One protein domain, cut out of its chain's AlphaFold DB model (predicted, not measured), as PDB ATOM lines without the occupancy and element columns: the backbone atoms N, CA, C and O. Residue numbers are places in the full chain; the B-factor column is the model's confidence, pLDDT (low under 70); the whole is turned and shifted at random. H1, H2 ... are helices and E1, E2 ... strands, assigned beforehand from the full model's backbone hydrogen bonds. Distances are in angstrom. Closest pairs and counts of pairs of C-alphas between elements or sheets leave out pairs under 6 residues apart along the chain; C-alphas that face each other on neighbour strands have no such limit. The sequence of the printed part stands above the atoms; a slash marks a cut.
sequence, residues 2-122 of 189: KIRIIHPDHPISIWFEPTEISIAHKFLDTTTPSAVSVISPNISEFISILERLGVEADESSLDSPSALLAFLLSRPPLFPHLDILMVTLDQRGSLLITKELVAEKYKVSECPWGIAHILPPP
ATOM      1  N   LYS A   2      92.605  57.252 126.143       21.19
ATOM      2  CA  LYS A   2      92.105  58.494 126.764       21.19
ATOM      3  C   LYS A   2      91.482  58.119 128.103       21.19
ATOM      4  O   LYS A   2      90.346  57.657 128.118       21.19
ATOM      5  N   ILE A   3      92.215  58.279 129.198       25.89
ATOM      6  CA  ILE A   3      91.601  58.224 130.525       25.89
ATOM      7  C   ILE A   3      91.036  59.619 130.776       25.89
ATOM      8  O   ILE A   3      91.773  60.581 130.956       25.89
ATOM      9  N   ARG A   4      89.713  59.736 130.678       28.33
ATOM     10  CA  ARG A   4      88.966  60.936 131.046       28.33
ATOM     11  C   ARG A   4      88.027  60.510 132.165       28.33
ATOM     12  O   ARG A   4      86.998  59.903 131.890       28.33
ATOM     13  N   ILE A   5      88.391  60.795 133.409       36.09
ATOM     14  CA  ILE A   5      87.426  60.808 134.506       36.09
ATOM     15  C   ILE A   5      87.299  62.276 134.895       36.09
ATOM     16  O   ILE A   5      88.220  62.856 135.452       36.09
ATOM     17  N   ILE A   6      86.193  62.896 134.488       36.38
ATOM     18  CA  ILE A   6      85.795  64.240 134.911       36.38
ATOM     19  C   ILE A   6      84.475  64.036 135.648       36.38
ATOM     20  O   ILE A   6      83.470  63.725 135.010       36.38
ATOM     21  N   HIS A   7      84.490  64.155 136.978       35.97
ATOM     22  CA  HIS A   7      83.265  64.296 137.762       35.97
ATOM     23  C   HIS A   7      82.960  65.801 137.859       35.97
ATOM     24  O   HIS A   7      83.826  66.543 138.317       35.97
ATOM     25  N   PRO A   8      81.788  66.280 137.410       36.25
ATOM     26  CA  PRO A   8      81.491  67.715 137.311       36.25
ATOM     27  C   PRO A   8      81.598  68.487 138.635       36.25
ATOM     28  O   PRO A   8      81.930  69.667 138.620       36.25
ATOM     29  N   ASP A   9      81.360  67.810 139.763       40.94
ATOM     30  CA  ASP A   9      81.229  68.450 141.083       40.94
ATOM     31  C   ASP A   9      82.473  68.324 141.984       40.94
ATOM     32  O   ASP A   9      82.490  68.838 143.101       40.94
ATOM     33  N   HIS A  10      83.523  67.642 141.515       48.47
ATOM     34  CA  HIS A  10      84.764  67.447 142.266       48.47
ATOM     35  C   HIS A  10      85.951  67.608 141.313       48.47
ATOM     36  O   HIS A  10      86.071  66.797 140.393       48.47
ATOM     37  N   PRO A  11      86.831  68.614 141.481       58.91
ATOM     38  CA  PRO A  11      88.061  68.668 140.703       58.91
ATOM     39  C   PRO A  11      88.869  67.400 141.005       58.91
ATOM     40  O   PRO A  11      89.308  67.182 142.131       58.91
ATOM     41  N   ILE A  12      88.979  66.511 140.018       70.25
ATOM     42  CA  ILE A  12      89.719  65.256 140.153       70.25
ATOM     43  C   ILE A  12      91.184  65.552 139.858       70.25
ATOM     44  O   ILE A  12      91.524  65.890 138.724       70.25
ATOM     45  N   SER A  13      92.044  65.376 140.859       81.75
ATOM     46  CA  SER A  13      93.491  65.346 140.658       81.75
ATOM     47  C   SER A  13      93.888  64.062 139.934       81.75
ATOM     48  O   SER A  13      93.514  62.965 140.352       81.75
ATOM     49  N   ILE A  14      94.640  64.190 138.840       89.50
ATOM     50  CA  ILE A  14      95.137  63.048 138.068       89.50
ATOM     51  C   ILE A  14      96.603  62.832 138.423       89.50
ATOM     52  O   ILE A  14      97.442  63.701 138.187       89.50
ATOM     53  N   TRP A  15      96.885  61.641 138.945       92.25
ATOM     54  CA  TRP A  15      98.229  61.164 139.233       92.25
ATOM     55  C   TRP A  15      98.752  60.328 138.065       92.25
ATOM     56  O   TRP A  15      98.115  59.355 137.661       92.25
ATOM     57  N   PHE A  16      99.913  60.699 137.527       93.12
ATOM     58  CA  PHE A  16     100.626  59.946 136.502       93.12
ATOM     59  C   PHE A  16     101.936  59.372 137.061       93.12
ATOM     60  O   PHE A  16     102.862  60.113 137.383       93.12
ATOM     61  N   GLU A  17     101.993  58.045 137.162       92.44
ATOM     62  CA  GLU A  17     103.193  57.275 137.499       92.44
ATOM     63  C   GLU A  17     103.775  56.691 136.195       92.44
ATOM     64  O   GLU A  17     103.105  55.874 135.555       92.44
ATOM     65  N   PRO A  18     104.957  57.154 135.743       86.06
ATOM     66  CA  PRO A  18     105.595  56.724 134.500       86.06
ATOM     67  C   PRO A  18     105.799  55.223 134.327       86.06
ATOM     68  O   PRO A  18     105.618  54.742 133.208       86.06
ATOM     69  N   THR A  19     106.174  54.493 135.385       82.38
ATOM     70  CA  THR A  19     106.554  53.060 135.409       82.38
ATOM     71  C   THR A  19     107.740  52.630 134.529       82.38
ATOM     72  O   THR A  19     108.407  51.651 134.851       82.38
ATOM     73  N   GLU A  20     107.984  53.298 133.398       88.38
ATOM     74  CA  GLU A  20     108.970  52.929 132.383       88.38
ATOM     75  C   GLU A  20     109.547  54.185 131.706       88.38
ATOM     76  O   GLU A  20     108.813  55.062 131.234       88.38
ATOM     77  N   ILE A  21     110.874  54.238 131.545       91.31
ATOM     78  CA  ILE A  21     111.600  55.392 130.970       91.31
ATOM     79  C   ILE A  21     111.057  55.757 129.581       91.31
ATOM     80  O   ILE A  21     110.782  56.921 129.290       91.31
ATOM     81  N   SER A  22     110.829  54.753 128.727       90.06
ATOM     82  CA  SER A  22     110.382  54.953 127.338       90.06
ATOM     83  C   SER A  22     109.014  55.632 127.206       90.06
ATOM     84  O   SER A  22     108.657  56.106 126.123       90.06
ATOM     85  N   ILE A  23     108.227  55.667 128.285       88.88
ATOM     86  CA  ILE A  23     106.885  56.247 128.303       88.88
ATOM     87  C   ILE A  23     106.727  57.376 129.326       88.88
ATOM     88  O   ILE A  23     105.648  57.966 129.393       88.88
ATOM     89  N   ALA A  24     107.784  57.721 130.062       92.62
ATOM     90  CA  ALA A  24     107.730  58.686 131.157       92.62
ATOM     91  C   ALA A  24     107.264  60.078 130.734       92.62
ATOM     92  O   ALA A  24     106.562  60.769 131.467       92.62
ATOM     93  N   HIS A  25     107.579  60.472 129.508       91.75
ATOM     94  CA  HIS A  25     107.184  61.756 128.954       91.75
ATOM     95  C   HIS A  25     105.812  61.741 128.260       91.75
ATOM     96  O   HIS A  25     105.338  62.794 127.842       91.75
ATOM     97  N   LYS A  26     105.134  60.587 128.132       89.81
ATOM     98  CA  LYS A  26     103.916  60.468 127.303       89.81
ATOM     99  C   LYS A  26     102.757  61.343 127.759       89.81
ATOM    100  O   LYS A  26     101.894  61.657 126.941       89.81
ATOM    101  N   PHE A  27     102.708  61.745 129.030       90.12
ATOM    102  CA  PHE A  27     101.688  62.689 129.494       90.12
ATOM    103  C   PHE A  27     101.787  64.047 128.767       90.12
ATOM    104  O   PHE A  27     100.757  64.683 128.521       90.12
ATOM    105  N   LEU A  28     102.993  64.435 128.327       89.81
ATOM    106  CA  LEU A  28     103.260  65.638 127.530       89.81
ATOM    107  C   LEU A  28     102.746  65.530 126.094       89.81
ATOM    108  O   LEU A  28     102.367  66.538 125.506       89.81
ATOM    109  N   ASP A  29     102.686  64.320 125.540       87.69
ATOM    110  CA  ASP A  29     102.222  64.084 124.169       87.69
ATOM    111  C   ASP A  29     100.684  64.020 124.065       87.69
ATOM    112  O   ASP A  29     100.119  63.783 122.994       87.69
ATOM    113  N   THR A  30      99.970  64.209 125.180       84.38
ATOM    114  CA  THR A  30      98.503  64.246 125.190       84.38
ATOM    115  C   THR A  30      97.971  65.606 124.728       84.38
ATOM    116  O   THR A  30      98.650  66.623 124.779       84.38
ATOM    117  N   THR A  31      96.698  65.664 124.322       84.62
ATOM    118  CA  THR A  31      96.039  66.941 123.983       84.62
ATOM    119  C   THR A  31      95.794  67.841 125.196       84.62
ATOM    120  O   THR A  31      95.383  68.984 125.032       84.62
ATOM    121  N   THR A  32      95.962  67.312 126.411       85.31
ATOM    122  CA  THR A  32      95.692  68.010 127.673       85.31
ATOM    123  C   THR A  32      96.718  67.616 128.743       85.31
ATOM    124  O   THR A  32      96.328  66.995 129.733       85.31
ATOM    125  N   PRO A  33      98.014  67.956 128.586       86.25
ATOM    126  CA  PRO A  33      99.038  67.609 129.577       86.25
ATOM    127  C   PRO A  33      98.722  68.184 130.959       86.25
ATOM    128  O   PRO A  33      98.905  67.513 131.965       86.25
ATOM    129  N   SER A  34      98.115  69.376 130.993       88.31
ATOM    130  CA  SER A  34      97.679  70.059 132.213       88.31
ATOM    131  C   SER A  34      96.534  69.374 132.966       88.31
ATOM    132  O   SER A  34      96.115  69.876 134.002       88.31
ATOM    133  N   ALA A  35      95.967  68.288 132.429       88.19
ATOM    134  CA  ALA A  35      95.010  67.473 133.168       88.19
ATOM    135  C   ALA A  35      95.708  66.648 134.259       88.19
ATOM    136  O   ALA A  35      95.078  66.337 135.262       88.19
ATOM    137  N   VAL A  36      96.987  66.305 134.069       91.19
ATOM    138  CA  VAL A  36      97.816  65.661 135.092       91.19
ATOM    139  C   VAL A  36      98.211  66.712 136.120       91.19
ATOM    140  O   VAL A  36      98.817  67.714 135.763       91.19
ATOM    141  N   SER A  37      97.866  66.492 137.385       91.25
ATOM    142  CA  SER A  37      98.211  67.400 138.483       91.25
ATOM    143  C   SER A  37      99.281  66.832 139.411       91.25
ATOM    144  O   SER A  37      99.901  67.586 140.157       91.25
ATOM    145  N   VAL A  38      99.548  65.528 139.342       93.31
ATOM    146  CA  VAL A  38     100.603  64.870 140.118       93.31
ATOM    147  C   VAL A  38     101.441  63.979 139.212       93.31
ATOM    148  O   VAL A  38     100.879  63.209 138.432       93.31
ATOM    149  N   ILE A  39     102.769  64.051 139.336       95.38
ATOM    150  CA  ILE A  39     103.687  63.061 138.750       95.38
ATOM    151  C   ILE A  39     104.691  62.563 139.789       95.38
ATOM    152  O   ILE A  39     105.118  63.335 140.652       95.38
ATOM    153  N   SER A  40     105.084  61.292 139.681       96.44
ATOM    154  CA  SER A  40     105.978  60.632 140.646       96.44
ATOM    155  C   SER A  40     107.158  59.842 140.036       96.44
ATOM    156  O   SER A  40     107.418  58.720 140.459       96.44
ATOM    157  N   PRO A  41     107.887  60.384 139.042       96.56
ATOM    158  CA  PRO A  41     108.951  59.651 138.357       96.56
ATOM    159  C   PRO A  41     110.090  59.225 139.299       96.56
ATOM    160  O   PRO A  41     110.435  59.928 140.254       96.56
ATOM    161  N   ASN A  42     110.787  58.142 138.964       95.44
ATOM    162  CA  ASN A  42     112.170  57.972 139.418       95.44
ATOM    163  C   ASN A  42     113.131  58.888 138.645       95.44
ATOM    164  O   ASN A  42     112.762  59.529 137.659       95.44
ATOM    165  N   ILE A  43     114.386  58.976 139.083       95.25
ATOM    166  CA  ILE A  43     115.341  59.907 138.477       95.25
ATOM    167  C   ILE A  43     115.612  59.618 136.994       95.25
ATOM    168  O   ILE A  43     115.719  60.554 136.207       95.25
ATOM    169  N   SER A  44     115.659  58.349 136.585       94.19
ATOM    170  CA  SER A  44     115.902  57.962 135.189       94.19
ATOM    171  C   SER A  44     114.736  58.362 134.280       94.19
ATOM    172  O   SER A  44     114.928  58.863 133.172       94.19
ATOM    173  N   GLU A  45     113.507  58.194 134.762       95.69
ATOM    174  CA  GLU A  45     112.293  58.656 134.087       95.69
ATOM    175  C   GLU A  45     112.228  60.181 134.031       95.69
ATOM    176  O   GLU A  45     111.877  60.749 132.996       95.69
ATOM    177  N   PHE A  46     112.606  60.855 135.120       96.00
ATOM    178  CA  PHE A  46     112.649  62.311 135.170       96.00
ATOM    179  C   PHE A  46     113.673  62.878 134.184       96.00
ATOM    180  O   PHE A  46     113.359  63.838 133.484       96.00
ATOM    181  N   ILE A  47     114.846  62.253 134.046       94.62
ATOM    182  CA  ILE A  47     115.833  62.600 133.012       94.62
ATOM    183  C   ILE A  47     115.211  62.487 131.617       94.62
ATOM    184  O   ILE A  47     115.272  63.446 130.853       94.62
ATOM    185  N   SER A  48     114.520  61.385 131.305       94.56
ATOM    186  CA  SER A  48     113.840  61.241 130.007       94.56
ATOM    187  C   SER A  48     112.774  62.321 129.767       94.56
ATOM    188  O   SER A  48     112.595  62.800 128.643       94.56
ATOM    189  N   ILE A  49     112.071  62.750 130.820       95.56
ATOM    190  CA  ILE A  49     111.129  63.871 130.754       95.56
ATOM    191  C   ILE A  49     111.863  65.190 130.446       95.56
ATOM    192  O   ILE A  49     111.401  65.951 129.592       95.56
ATOM    193  N   LEU A  50     112.997  65.462 131.101       95.06
ATOM    194  CA  LEU A  50     113.815  66.655 130.851       95.06
ATOM    195  C   LEU A  50     114.351  66.679 129.412       95.06
ATOM    196  O   LEU A  50     114.199  67.690 128.723       95.06
ATOM    197  N   GLU A  51     114.873  65.554 128.921       93.38
ATOM    198  CA  GLU A  51     115.334  65.395 127.537       93.38
ATOM    199  C   GLU A  51     114.212  65.680 126.535       93.38
ATOM    200  O   GLU A  51     114.406  66.417 125.564       93.38
ATOM    201  N   ARG A  52     112.999  65.166 126.788       93.50
ATOM    202  CA  ARG A  52     111.837  65.423 125.926       93.50
ATOM    203  C   ARG A  52     111.488  66.912 125.848       93.50
ATOM    204  O   ARG A  52     111.000  67.358 124.805       93.50
ATOM    205  N   LEU A  53     111.730  67.660 126.922       93.31
ATOM    206  CA  LEU A  53     111.533  69.108 127.002       93.31
ATOM    207  C   LEU A  53     112.712  69.926 126.452       93.31
ATOM    208  O   LEU A  53     112.635  71.153 126.442       93.31
ATOM    209  N   GLY A  54     113.787  69.276 125.993       94.25
ATOM    210  CA  GLY A  54     115.003  69.953 125.541       94.25
ATOM    211  C   GLY A  54     115.793  70.595 126.683       94.25
ATOM    212  O   GLY A  54     116.477  71.594 126.466       94.25
ATOM    213  N   VAL A  55     115.667  70.065 127.903       94.12
ATOM    214  CA  VAL A  55     116.411  70.526 129.077       94.12
ATOM    215  C   VAL A  55     117.587  69.589 129.315       94.12
ATOM    216  O   VAL A  55     117.405  68.438 129.699       94.12
ATOM    217  N   GLU A  56     118.795  70.109 129.128       89.88
ATOM    218  CA  GLU A  56     120.023  69.395 129.472       89.88
ATOM    219  C   GLU A  56     120.278  69.465 130.985       89.88
ATOM    220  O   GLU A  56     120.145  70.525 131.619       89.88
ATOM    221  N   ALA A  57     120.634  68.319 131.561       87.50
ATOM    222  CA  ALA A  57     120.981  68.168 132.963       87.50
ATOM    223  C   ALA A  57     122.260  67.340 133.093       87.50
ATOM    224  O   ALA A  57     122.315  66.203 132.629       87.50
ATOM    225  N   ASP A  58     123.273  67.909 133.740       86.69
ATOM    226  CA  ASP A  58     124.490  67.175 134.073       86.69
ATOM    227  C   ASP A  58     124.187  66.134 135.159       86.69
ATOM    228  O   ASP A  58     123.427  66.418 136.090       86.69
ATOM    229  N   GLU A  59     124.821  64.960 135.105       80.75
ATOM    230  CA  GLU A  59     124.601  63.881 136.086       80.75
ATOM    231  C   GLU A  59     124.790  64.352 137.540       80.75
ATOM    232  O   GLU A  59     124.012  63.993 138.422       80.75
ATOM    233  N   SER A  60     125.777  65.222 137.788       86.75
ATOM    234  CA  SER A  60     126.046  65.797 139.114       86.75
ATOM    235  C   SER A  60     124.929  66.712 139.621       86.75
ATOM    236  O   SER A  60     124.751  66.862 140.824       86.75
ATOM    237  N   SER A  61     124.145  67.308 138.722       88.94
ATOM    238  CA  SER A  61     123.005  68.155 139.088       88.94
ATOM    239  C   SER A  61     121.802  67.340 139.569       88.94
ATOM    240  O   SER A  61     120.850  67.909 140.096       88.94
ATOM    241  N   LEU A  62     121.833  66.019 139.386       92.38
ATOM    242  CA  LEU A  62     120.737  65.091 139.667       92.38
ATOM    243  C   LEU A  62     121.160  63.976 140.639       92.38
ATOM    244  O   LEU A  62     120.463  62.971 140.803       92.38
ATOM    245  N   ASP A  63     122.316  64.139 141.283       92.56
ATOM    246  CA  ASP A  63     122.952  63.098 142.088       92.56
ATOM    247  C   ASP A  63     122.303  62.891 143.461       92.56
ATOM    248  O   ASP A  63     122.524  61.855 144.082       92.56
ATOM    249  N   SER A  64     121.493  63.842 143.923       96.38
ATOM    250  CA  SER A  64     120.890  63.891 145.253       96.38
ATOM    251  C   SER A  64     119.645  64.789 145.246       96.38
ATOM    252  O   SER A  64     119.526  65.659 144.378       96.38
ATOM    253  N   PRO A  65     118.715  64.646 146.215       96.88
ATOM    254  CA  PRO A  65     117.538  65.515 146.286       96.88
ATOM    255  C   PRO A  65     117.896  67.007 146.380       96.88
ATOM    256  O   PRO A  65     117.222  67.848 145.790       96.88
ATOM    257  N   SER A  66     118.987  67.334 147.081       96.00
ATOM    258  CA  SER A  66     119.494  68.705 147.207       96.00
ATOM    259  C   SER A  66     120.056  69.247 145.893       96.00
ATOM    260  O   SER A  66     119.762  70.388 145.537       96.00
ATOM    261  N   ALA A  67     120.843  68.447 145.163       96.12
ATOM    262  CA  ALA A  67     121.361  68.841 143.853       96.12
ATOM    263  C   ALA A  67     120.218  69.035 142.850       96.12
ATOM    264  O   ALA A  67     120.152  70.076 142.195       96.12
ATOM    265  N   LEU A  68     119.253  68.108 142.832       96.06
ATOM    266  CA  LEU A  68     118.052  68.214 142.008       96.06
ATOM    267  C   LEU A  68     117.258  69.487 142.337       96.06
ATOM    268  O   LEU A  68     116.842  70.206 141.432       96.06
ATOM    269  N   LEU A  69     117.084  69.823 143.617       95.81
ATOM    270  CA  LEU A  69     116.421  71.067 144.007       95.81
ATOM    271  C   LEU A  69     117.181  72.303 143.497       95.81
ATOM    272  O   LEU A  69     116.562  73.210 142.943       95.81
ATOM    273  N   ALA A  70     118.509  72.343 143.630       95.06
ATOM    274  CA  ALA A  70     119.329  73.438 143.104       95.06
ATOM    275  C   ALA A  70     119.226  73.555 141.569       95.06
ATOM    276  O   ALA A  70     119.130  74.659 141.014       95.06
ATOM    277  N   PHE A  71     119.175  72.417 140.876       94.44
ATOM    278  CA  PHE A  71     118.950  72.349 139.438       94.44
ATOM    279  C   PHE A  71     117.589  72.942 139.035       94.44
ATOM    280  O   PHE A  71     117.523  73.746 138.101       94.44
ATOM    281  N   LEU A  72     116.517  72.613 139.762       93.62
ATOM    282  CA  LEU A  72     115.174  73.145 139.505       93.62
ATOM    283  C   LEU A  72     115.050  74.632 139.871       93.62
ATOM    284  O   LEU A  72     114.390  75.383 139.155       93.62
ATOM    285  N   LEU A  73     115.716  75.077 140.942       92.38
ATOM    286  CA  LEU A  73     115.737  76.475 141.396       92.38
ATOM    287  C   LEU A  73     116.365  77.435 140.383       92.38
ATOM    288  O   LEU A  73     115.984  78.601 140.317       92.38
ATOM    289  N   SER A  74     117.320  76.956 139.589       91.00
ATOM    290  CA  SER A  74     117.987  77.762 138.560       91.00
ATOM    291  C   SER A  74     117.178  77.890 137.261       91.00
ATOM    292  O   SER A  74     117.676  78.446 136.281       91.00
ATOM    293  N   ARG A  75     115.934  77.387 137.229       89.56
ATOM    294  CA  ARG A  75     115.090  77.311 136.030       89.56
ATOM    295  C   ARG A  75     113.647  77.747 136.313       89.56
ATOM    296  O   ARG A  75     113.159  77.596 137.434       89.56
ATOM    297  N   PRO A  76     112.927  78.264 135.301       91.12
ATOM    298  CA  PRO A  76     111.489  78.461 135.420       91.12
ATOM    299  C   PRO A  76     110.773  77.109 135.598       91.12
ATOM    300  O   PRO A  76     111.262  76.095 135.089       91.12
ATOM    301  N   PRO A  77     109.604  77.075 136.266       90.50
ATOM    302  CA  PRO A  77     108.810  75.859 136.384       90.50
ATOM    303  C   PRO A  77     108.491  75.245 135.021       90.50
ATOM    304  O   PRO A  77     107.827  75.874 134.198       90.50
ATOM    305  N   LEU A  78     108.936  74.006 134.792       90.00
ATOM    306  CA  LEU A  78     108.636  73.269 133.555       90.00
ATOM    307  C   LEU A  78     107.178  72.790 133.536       90.00
ATOM    308  O   LEU A  78     106.566  72.676 132.476       90.00
ATOM    309  N   PHE A  79     106.605  72.564 134.723       88.94
ATOM    310  CA  PHE A  79     105.232  72.102 134.904       88.94
ATOM    311  C   PHE A  79     104.477  72.978 135.917       88.94
ATOM    312  O   PHE A  79     104.114  72.514 136.996       88.94
ATOM    313  N   PRO A  80     104.191  74.253 135.594       89.69
ATOM    314  CA  PRO A  80     103.567  75.184 136.541       89.69
ATOM    315  C   PRO A  80     102.149  74.768 136.967       89.69
ATOM    316  O   PRO A  80     101.599  75.317 137.918       89.69
ATOM    317  N   HIS A  81     101.534  73.814 136.268       89.44
ATOM    318  CA  HIS A  81     100.209  73.289 136.578       89.44
ATOM    319  C   HIS A  81     100.228  72.162 137.621       89.44
ATOM    320  O   HIS A  81      99.195  71.956 138.242       89.44
ATOM    321  N   LEU A  82     101.358  71.484 137.864       91.44
ATOM    322  CA  LEU A  82     101.407  70.390 138.840       91.44
ATOM    323  C   LEU A  82     101.163  70.900 140.256       91.44
ATOM    324  O   LEU A  82     101.700  71.934 140.649       91.44
ATOM    325  N   ASP A  83     100.370  70.162 141.014       92.00
ATOM    326  CA  ASP A  83     100.176  70.359 142.446       92.00
ATOM    327  C   ASP A  83     101.242  69.616 143.245       92.00
ATOM    328  O   ASP A  83     101.651  70.099 144.302       92.00
ATOM    329  N   ILE A  84     101.691  68.462 142.729       94.06
ATOM    330  CA  ILE A  84     102.719  67.618 143.337       94.06
ATOM    331  C   ILE A  84     103.698  67.107 142.269       94.06
ATOM    332  O   ILE A  84     103.300  66.520 141.262       94.06
ATOM    333  N   LEU A  85     104.992  67.279 142.531       96.38
ATOM    334  CA  LEU A  85     106.089  66.591 141.851       96.38
ATOM    335  C   LEU A  85     106.862  65.782 142.893       96.38
ATOM    336  O   LEU A  85     107.431  66.366 143.810       96.38
ATOM    337  N   MET A  86     106.903  64.461 142.746       97.12
ATOM    338  CA  MET A  86     107.684  63.576 143.611       97.12
ATOM    339  C   MET A  86     108.730  62.837 142.780       97.12
ATOM    340  O   MET A  86     108.397  61.942 142.022       97.12
ATOM    341  N   VAL A  87     109.999  63.207 142.900       97.06
ATOM    342  CA  VAL A  87     111.087  62.520 142.195       97.06
ATOM    343  C   VAL A  87     111.793  61.586 143.166       97.06
ATOM    344  O   VAL A  87     112.314  62.047 144.185       97.06
ATOM    345  N   THR A  88     111.828  60.290 142.863       96.38
ATOM    346  CA  THR A  88     112.561  59.299 143.667       96.38
ATOM    347  C   THR A  88     113.992  59.124 143.145       96.38
ATOM    348  O   THR A  88     114.232  59.100 141.940       96.38
ATOM    349  N   LEU A  89     114.974  59.058 144.053       95.31
ATOM    350  CA  LEU A  89     116.407  58.961 143.738       95.31
ATOM    351  C   LEU A  89     117.021  57.688 144.351       95.31
ATOM    352  O   LEU A  89     118.131  57.705 144.892       95.31
ATOM    353  N   ASP A  90     116.295  56.574 144.277       88.75
ATOM    354  CA  ASP A  90     116.692  55.281 144.848       88.75
ATOM    355  C   ASP A  90     117.030  55.403 146.351       88.75
ATOM    356  O   ASP A  90     116.352  56.089 147.119       88.75
ATOM    357  N   GLN A  91     118.137  54.796 146.780       89.88
ATOM    358  CA  GLN A  91     118.686  54.860 148.138       89.88
ATOM    359  C   GLN A  91     119.072  56.270 148.623       89.88
ATOM    360  O   GLN A  91     119.497  56.428 149.765       89.88
ATOM    361  N   ARG A  92     118.960  57.302 147.779       94.25
ATOM    362  CA  ARG A  92     119.273  58.695 148.133       94.25
ATOM    363  C   ARG A  92     118.054  59.468 148.635       94.25
ATOM    364  O   ARG A  92     118.188  60.637 148.986       94.25
ATOM    365  N   GLY A  93     116.884  58.828 148.683       95.06
ATOM    366  CA  GLY A  93     115.641  59.440 149.141       95.06
ATOM    367  C   GLY A  93     114.833  60.030 147.993       95.06
ATOM    368  O   GLY A  93     114.775  59.470 146.897       95.06
ATOM    369  N   SER A  94     114.136  61.135 148.243       97.19
ATOM    370  CA  SER A  94     113.241  61.739 147.249       97.19
ATOM    371  C   SER A  94     113.140  63.250 147.409       97.19
ATOM    372  O   SER A  94     113.273  63.783 148.510       97.19
ATOM    373  N   LEU A  95     112.875  63.937 146.301       97.75
ATOM    374  CA  LEU A  95     112.475  65.339 146.299       97.75
ATOM    375  C   LEU A  95     110.966  65.416 146.082       97.75
ATOM    376  O   LEU A  95     110.459  64.913 145.084       97.75
ATOM    377  N   LEU A  96     110.267  66.081 146.990       97.69
ATOM    378  CA  LEU A  96     108.841  66.351 146.889       97.69
ATOM    379  C   LEU A  96     108.632  67.864 146.785       97.69
ATOM    380  O   LEU A  96     109.120  68.611 147.626       97.69
ATOM    381  N   ILE A  97     107.902  68.320 145.775       97.06
ATOM    382  CA  ILE A  97     107.495  69.719 145.627       97.06
ATOM    383  C   ILE A  97     105.972  69.780 145.603       97.06
ATOM    384  O   ILE A  97     105.342  69.072 144.818       97.06
ATOM    385  N   THR A  98     105.390  70.629 146.449       95.00
ATOM    386  CA  THR A  98     103.939  70.802 146.607       95.00
ATOM    387  C   THR A  98     103.552  72.279 146.595       95.00
ATOM    388  O   THR A  98     104.301  73.124 147.072       95.00
ATOM    389  N   LYS A  99     102.376  72.640 146.070       89.88
ATOM    390  CA  LYS A  99     101.935  74.053 146.057       89.88
ATOM    391  C   LYS A  99     101.307  74.540 147.358       89.88
ATOM    392  O   LYS A  99     101.552  75.667 147.769       89.88
ATOM    393  N   GLU A 100     100.460  73.713 147.961       81.88
ATOM    394  CA  GLU A 100      99.578  74.140 149.061       81.88
ATOM    395  C   GLU A 100      99.825  73.371 150.362       81.88
ATOM    396  O   GLU A 100      99.501  73.844 151.449       81.88
ATOM    397  N   LEU A 101     100.401  72.175 150.257       84.69
ATOM    398  CA  LEU A 101     100.654  71.299 151.391       84.69
ATOM    399  C   LEU A 101     102.060  71.535 151.933       84.69
ATOM    400  O   LEU A 101     103.006  71.623 151.156       84.69
ATOM    401  N   VAL A 102     102.198  71.571 153.258       89.69
ATOM    402  CA  VAL A 102     103.488  71.731 153.936       89.69
ATOM    403  C   VAL A 102     103.667  70.614 154.958       89.69
ATOM    404  O   VAL A 102     102.791  70.367 155.784       89.69
ATOM    405  N   ALA A 103     104.821  69.954 154.913       92.88
ATOM    406  CA  ALA A 103     105.340  69.117 155.987       92.88
ATOM    407  C   ALA A 103     106.558  69.812 156.602       92.88
ATOM    408  O   ALA A 103     107.654  69.746 156.043       92.88
ATOM    409  N   GLU A 104     106.357  70.515 157.718       93.19
ATOM    410  CA  GLU A 104     107.386  71.363 158.339       93.19
ATOM    411  C   GLU A 104     108.642  70.567 158.709       93.19
ATOM    412  O   GLU A 104     109.751  71.035 158.461       93.19
ATOM    413  N   LYS A 105     108.498  69.320 159.185       94.50
ATOM    414  CA  LYS A 105     109.627  68.416 159.468       94.50
ATOM    415  C   LYS A 105     110.556  68.189 158.273       94.50
ATOM    416  O   LYS A 105     111.750  67.973 158.463       94.50
ATOM    417  N   TYR A 106     110.009  68.199 157.060       94.94
ATOM    418  CA  TYR A 106     110.728  67.880 155.824       94.94
ATOM    419  C   TYR A 106     110.974  69.104 154.937       94.94
ATOM    420  O   TYR A 106     111.608  68.979 153.889       94.94
ATOM    421  N   LYS A 107     110.436  70.274 155.303       94.12
ATOM    422  CA  LYS A 107     110.528  71.504 154.513       94.12
ATOM    423  C   LYS A 107     111.979  71.964 154.433       94.12
ATOM    424  O   LYS A 107     112.660  72.100 155.444       94.12
ATOM    425  N   VAL A 108     112.422  72.256 153.215       93.50
ATOM    426  CA  VAL A 108     113.772  72.768 152.952       93.50
ATOM    427  C   VAL A 108     113.725  74.193 152.425       93.50
ATOM    428  O   VAL A 108     114.508  75.035 152.857       93.50
ATOM    429  N   SER A 109     112.824  74.488 151.486       92.38
ATOM    430  CA  SER A 109     112.780  75.801 150.845       92.38
ATOM    431  C   SER A 109     111.430  76.083 150.195       92.38
ATOM    432  O   SER A 109     110.688  75.165 149.859       92.38
ATOM    433  N   GLU A 110     111.133  77.359 149.980       92.62
ATOM    434  CA  GLU A 110     110.102  77.801 149.043       92.62
ATOM    435  C   GLU A 110     110.786  78.173 147.727       92.62
ATOM    436  O   GLU A 110     111.811  78.854 147.714       92.62
ATOM    437  N   CYS A 111     110.244  77.700 146.612       88.62
ATOM    438  CA  CYS A 111     110.829  77.855 145.290       88.62
ATOM    439  C   CYS A 111     109.759  78.225 144.255       88.62
ATOM    440  O   CYS A 111     108.566  78.070 144.516       88.62
ATOM    441  N   PRO A 112     110.144  78.668 143.042       89.19
ATOM    442  CA  PRO A 112     109.179  78.983 141.986       89.19
ATOM    443  C   PRO A 112     108.249  77.818 141.607       89.19
ATOM    444  O   PRO A 112     107.196  78.043 141.018       89.19
ATOM    445  N   TRP A 113     108.640  76.582 141.927       91.06
ATOM    446  CA  TRP A 113     107.861  75.373 141.668       91.06
ATOM    447  C   TRP A 113     106.866  75.029 142.790       91.06
ATOM    448  O   TRP A 113     105.972  74.220 142.564       91.06
ATOM    449  N   GLY A 114     107.009  75.622 143.982       93.81
ATOM    450  CA  GLY A 114     106.221  75.310 145.177       93.81
ATOM    451  C   GLY A 114     107.074  75.266 146.448       93.81
ATOM    452  O   GLY A 114     108.174  75.811 146.512       93.81
ATOM    453  N   ILE A 115     106.580  74.592 147.477       95.94
ATOM    454  CA  ILE A 115     107.318  74.276 148.696       95.94
ATOM    455  C   ILE A 115     108.069  72.963 148.467       95.94
ATOM    456  O   ILE A 115     107.474  71.950 148.111       95.94
ATOM    457  N   ALA A 116     109.386  72.994 148.646       97.06
ATOM    458  CA  ALA A 116     110.261  71.848 148.464       97.06
ATOM    459  C   ALA A 116     110.521  71.128 149.792       97.06
ATOM    460  O   ALA A 116     110.896  71.741 150.801       97.06
ATOM    461  N   HIS A 117     110.393  69.808 149.747       97.88
ATOM    462  CA  HIS A 117     110.622  68.873 150.834       97.88
ATOM    463  C   HIS A 117     111.645  67.820 150.402       97.88
ATOM    464  O   HIS A 117     111.497  67.203 149.347       97.88
ATOM    465  N   ILE A 118     112.671  67.593 151.222       97.44
ATOM    466  CA  ILE A 118     113.622  66.497 151.004       97.44
ATOM    467  C   ILE A 118     113.241  65.354 151.929       97.44
ATOM    468  O   ILE A 118     113.240  65.497 153.152       97.44
ATOM    469  N   LEU A 119     112.904  64.220 151.322       96.12
ATOM    470  CA  LEU A 119     112.512  63.016 152.033       96.12
ATOM    471  C   LEU A 119     113.744  62.113 152.156       96.12
ATOM    472  O   LEU A 119     114.371  61.811 151.133       96.12
ATOM    473  N   PRO A 120     114.119  61.686 153.373       94.31
ATOM    474  CA  PRO A 120     115.216  60.747 153.538       94.31
ATOM    475  C   PRO A 120     114.848  59.389 152.917       94.31
ATOM    476  O   PRO A 120     113.662  59.073 152.786       94.31
ATOM    477  N   PRO A 121     115.840  58.557 152.560       91.88
ATOM    478  CA  PRO A 121     115.558  57.162 152.261       91.88
ATOM    479  C   PRO A 121     114.932  56.472 153.489       91.88
ATOM    480  O   PRO A 121     115.203  56.870 154.628       91.88
ATOM    481  N   PRO A 122     114.096  55.442 153.285       87.81
ATOM    482  CA  PRO A 122     113.537  54.662 154.382       87.81
ATOM    483  C   PRO A 122     114.649  54.006 155.213       87.81
ATOM    484  O   PRO A 122     115.605  53.454 154.667       87.81
TER     485      PRO A 122
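This is residues 2 to 122 of the 189 residues of the protein "PfkB domain-containing protein" of Pristionchus pacificus (UniProt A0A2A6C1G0). A strongly twisted six-stranded sheet has H3 packed on one face, along E4, and H1 beside its strands on that face: two layers. Residues 2 to 13 form a tail reaching away from E1. The printed part has 121 residues, under half in three named helices and six strands, E1 E2 H1 H2 H3 E3 E4 E5 E6, of mixed class; the mixed sheet runs E1 E2 E3 E4 E6 E5. It is compact, with a radius of gyration of the C-alphas of 14.3 A and spans of 41 by 33 by 29 A.

E2, residues 36 to 39, and E3, residues 84 to 88, are parallel, with N 86 and O 39 3.0 A apart. With the three helices between them they make a strand-helix-strand unit. E3 and E4, residues 94 to 98, form a hairpin, with N 87 and O 95 2.8 A apart, within hydrogen-bond range. H3, residues 65 to 73, runs along E4, at 16 degrees on the local plane; their closest C-alphas, of Pro 65 and Leu 95, are 5.1 A apart. H1, residues 43 to 52, is on the same face, over none of the strands. H2, residues 59 to 62, touches H3 only at the corner, the closest C-alphas, of Leu 62 and Leu 68, 4.7 A apart. In H1 and H3 every O i to N i+4 pair is within hydrogen-bond range; H2 is too short for one.

E1, residues 14 to 16, begins at C-alpha 14 (95.137, 63.048, 138.068). E5 is residues 107 to 111. E6, residues 114 to 119, 15.4 A long, ends at C-alpha 119 (112.512, 63.016, 152.033).

The printed part has no cut. The farthest C-alphas, of Asp 9 and Ser 60, are 44.9 A apart. E1 to E2 is a long link. Residues 2 to 11 have pLDDT under 70.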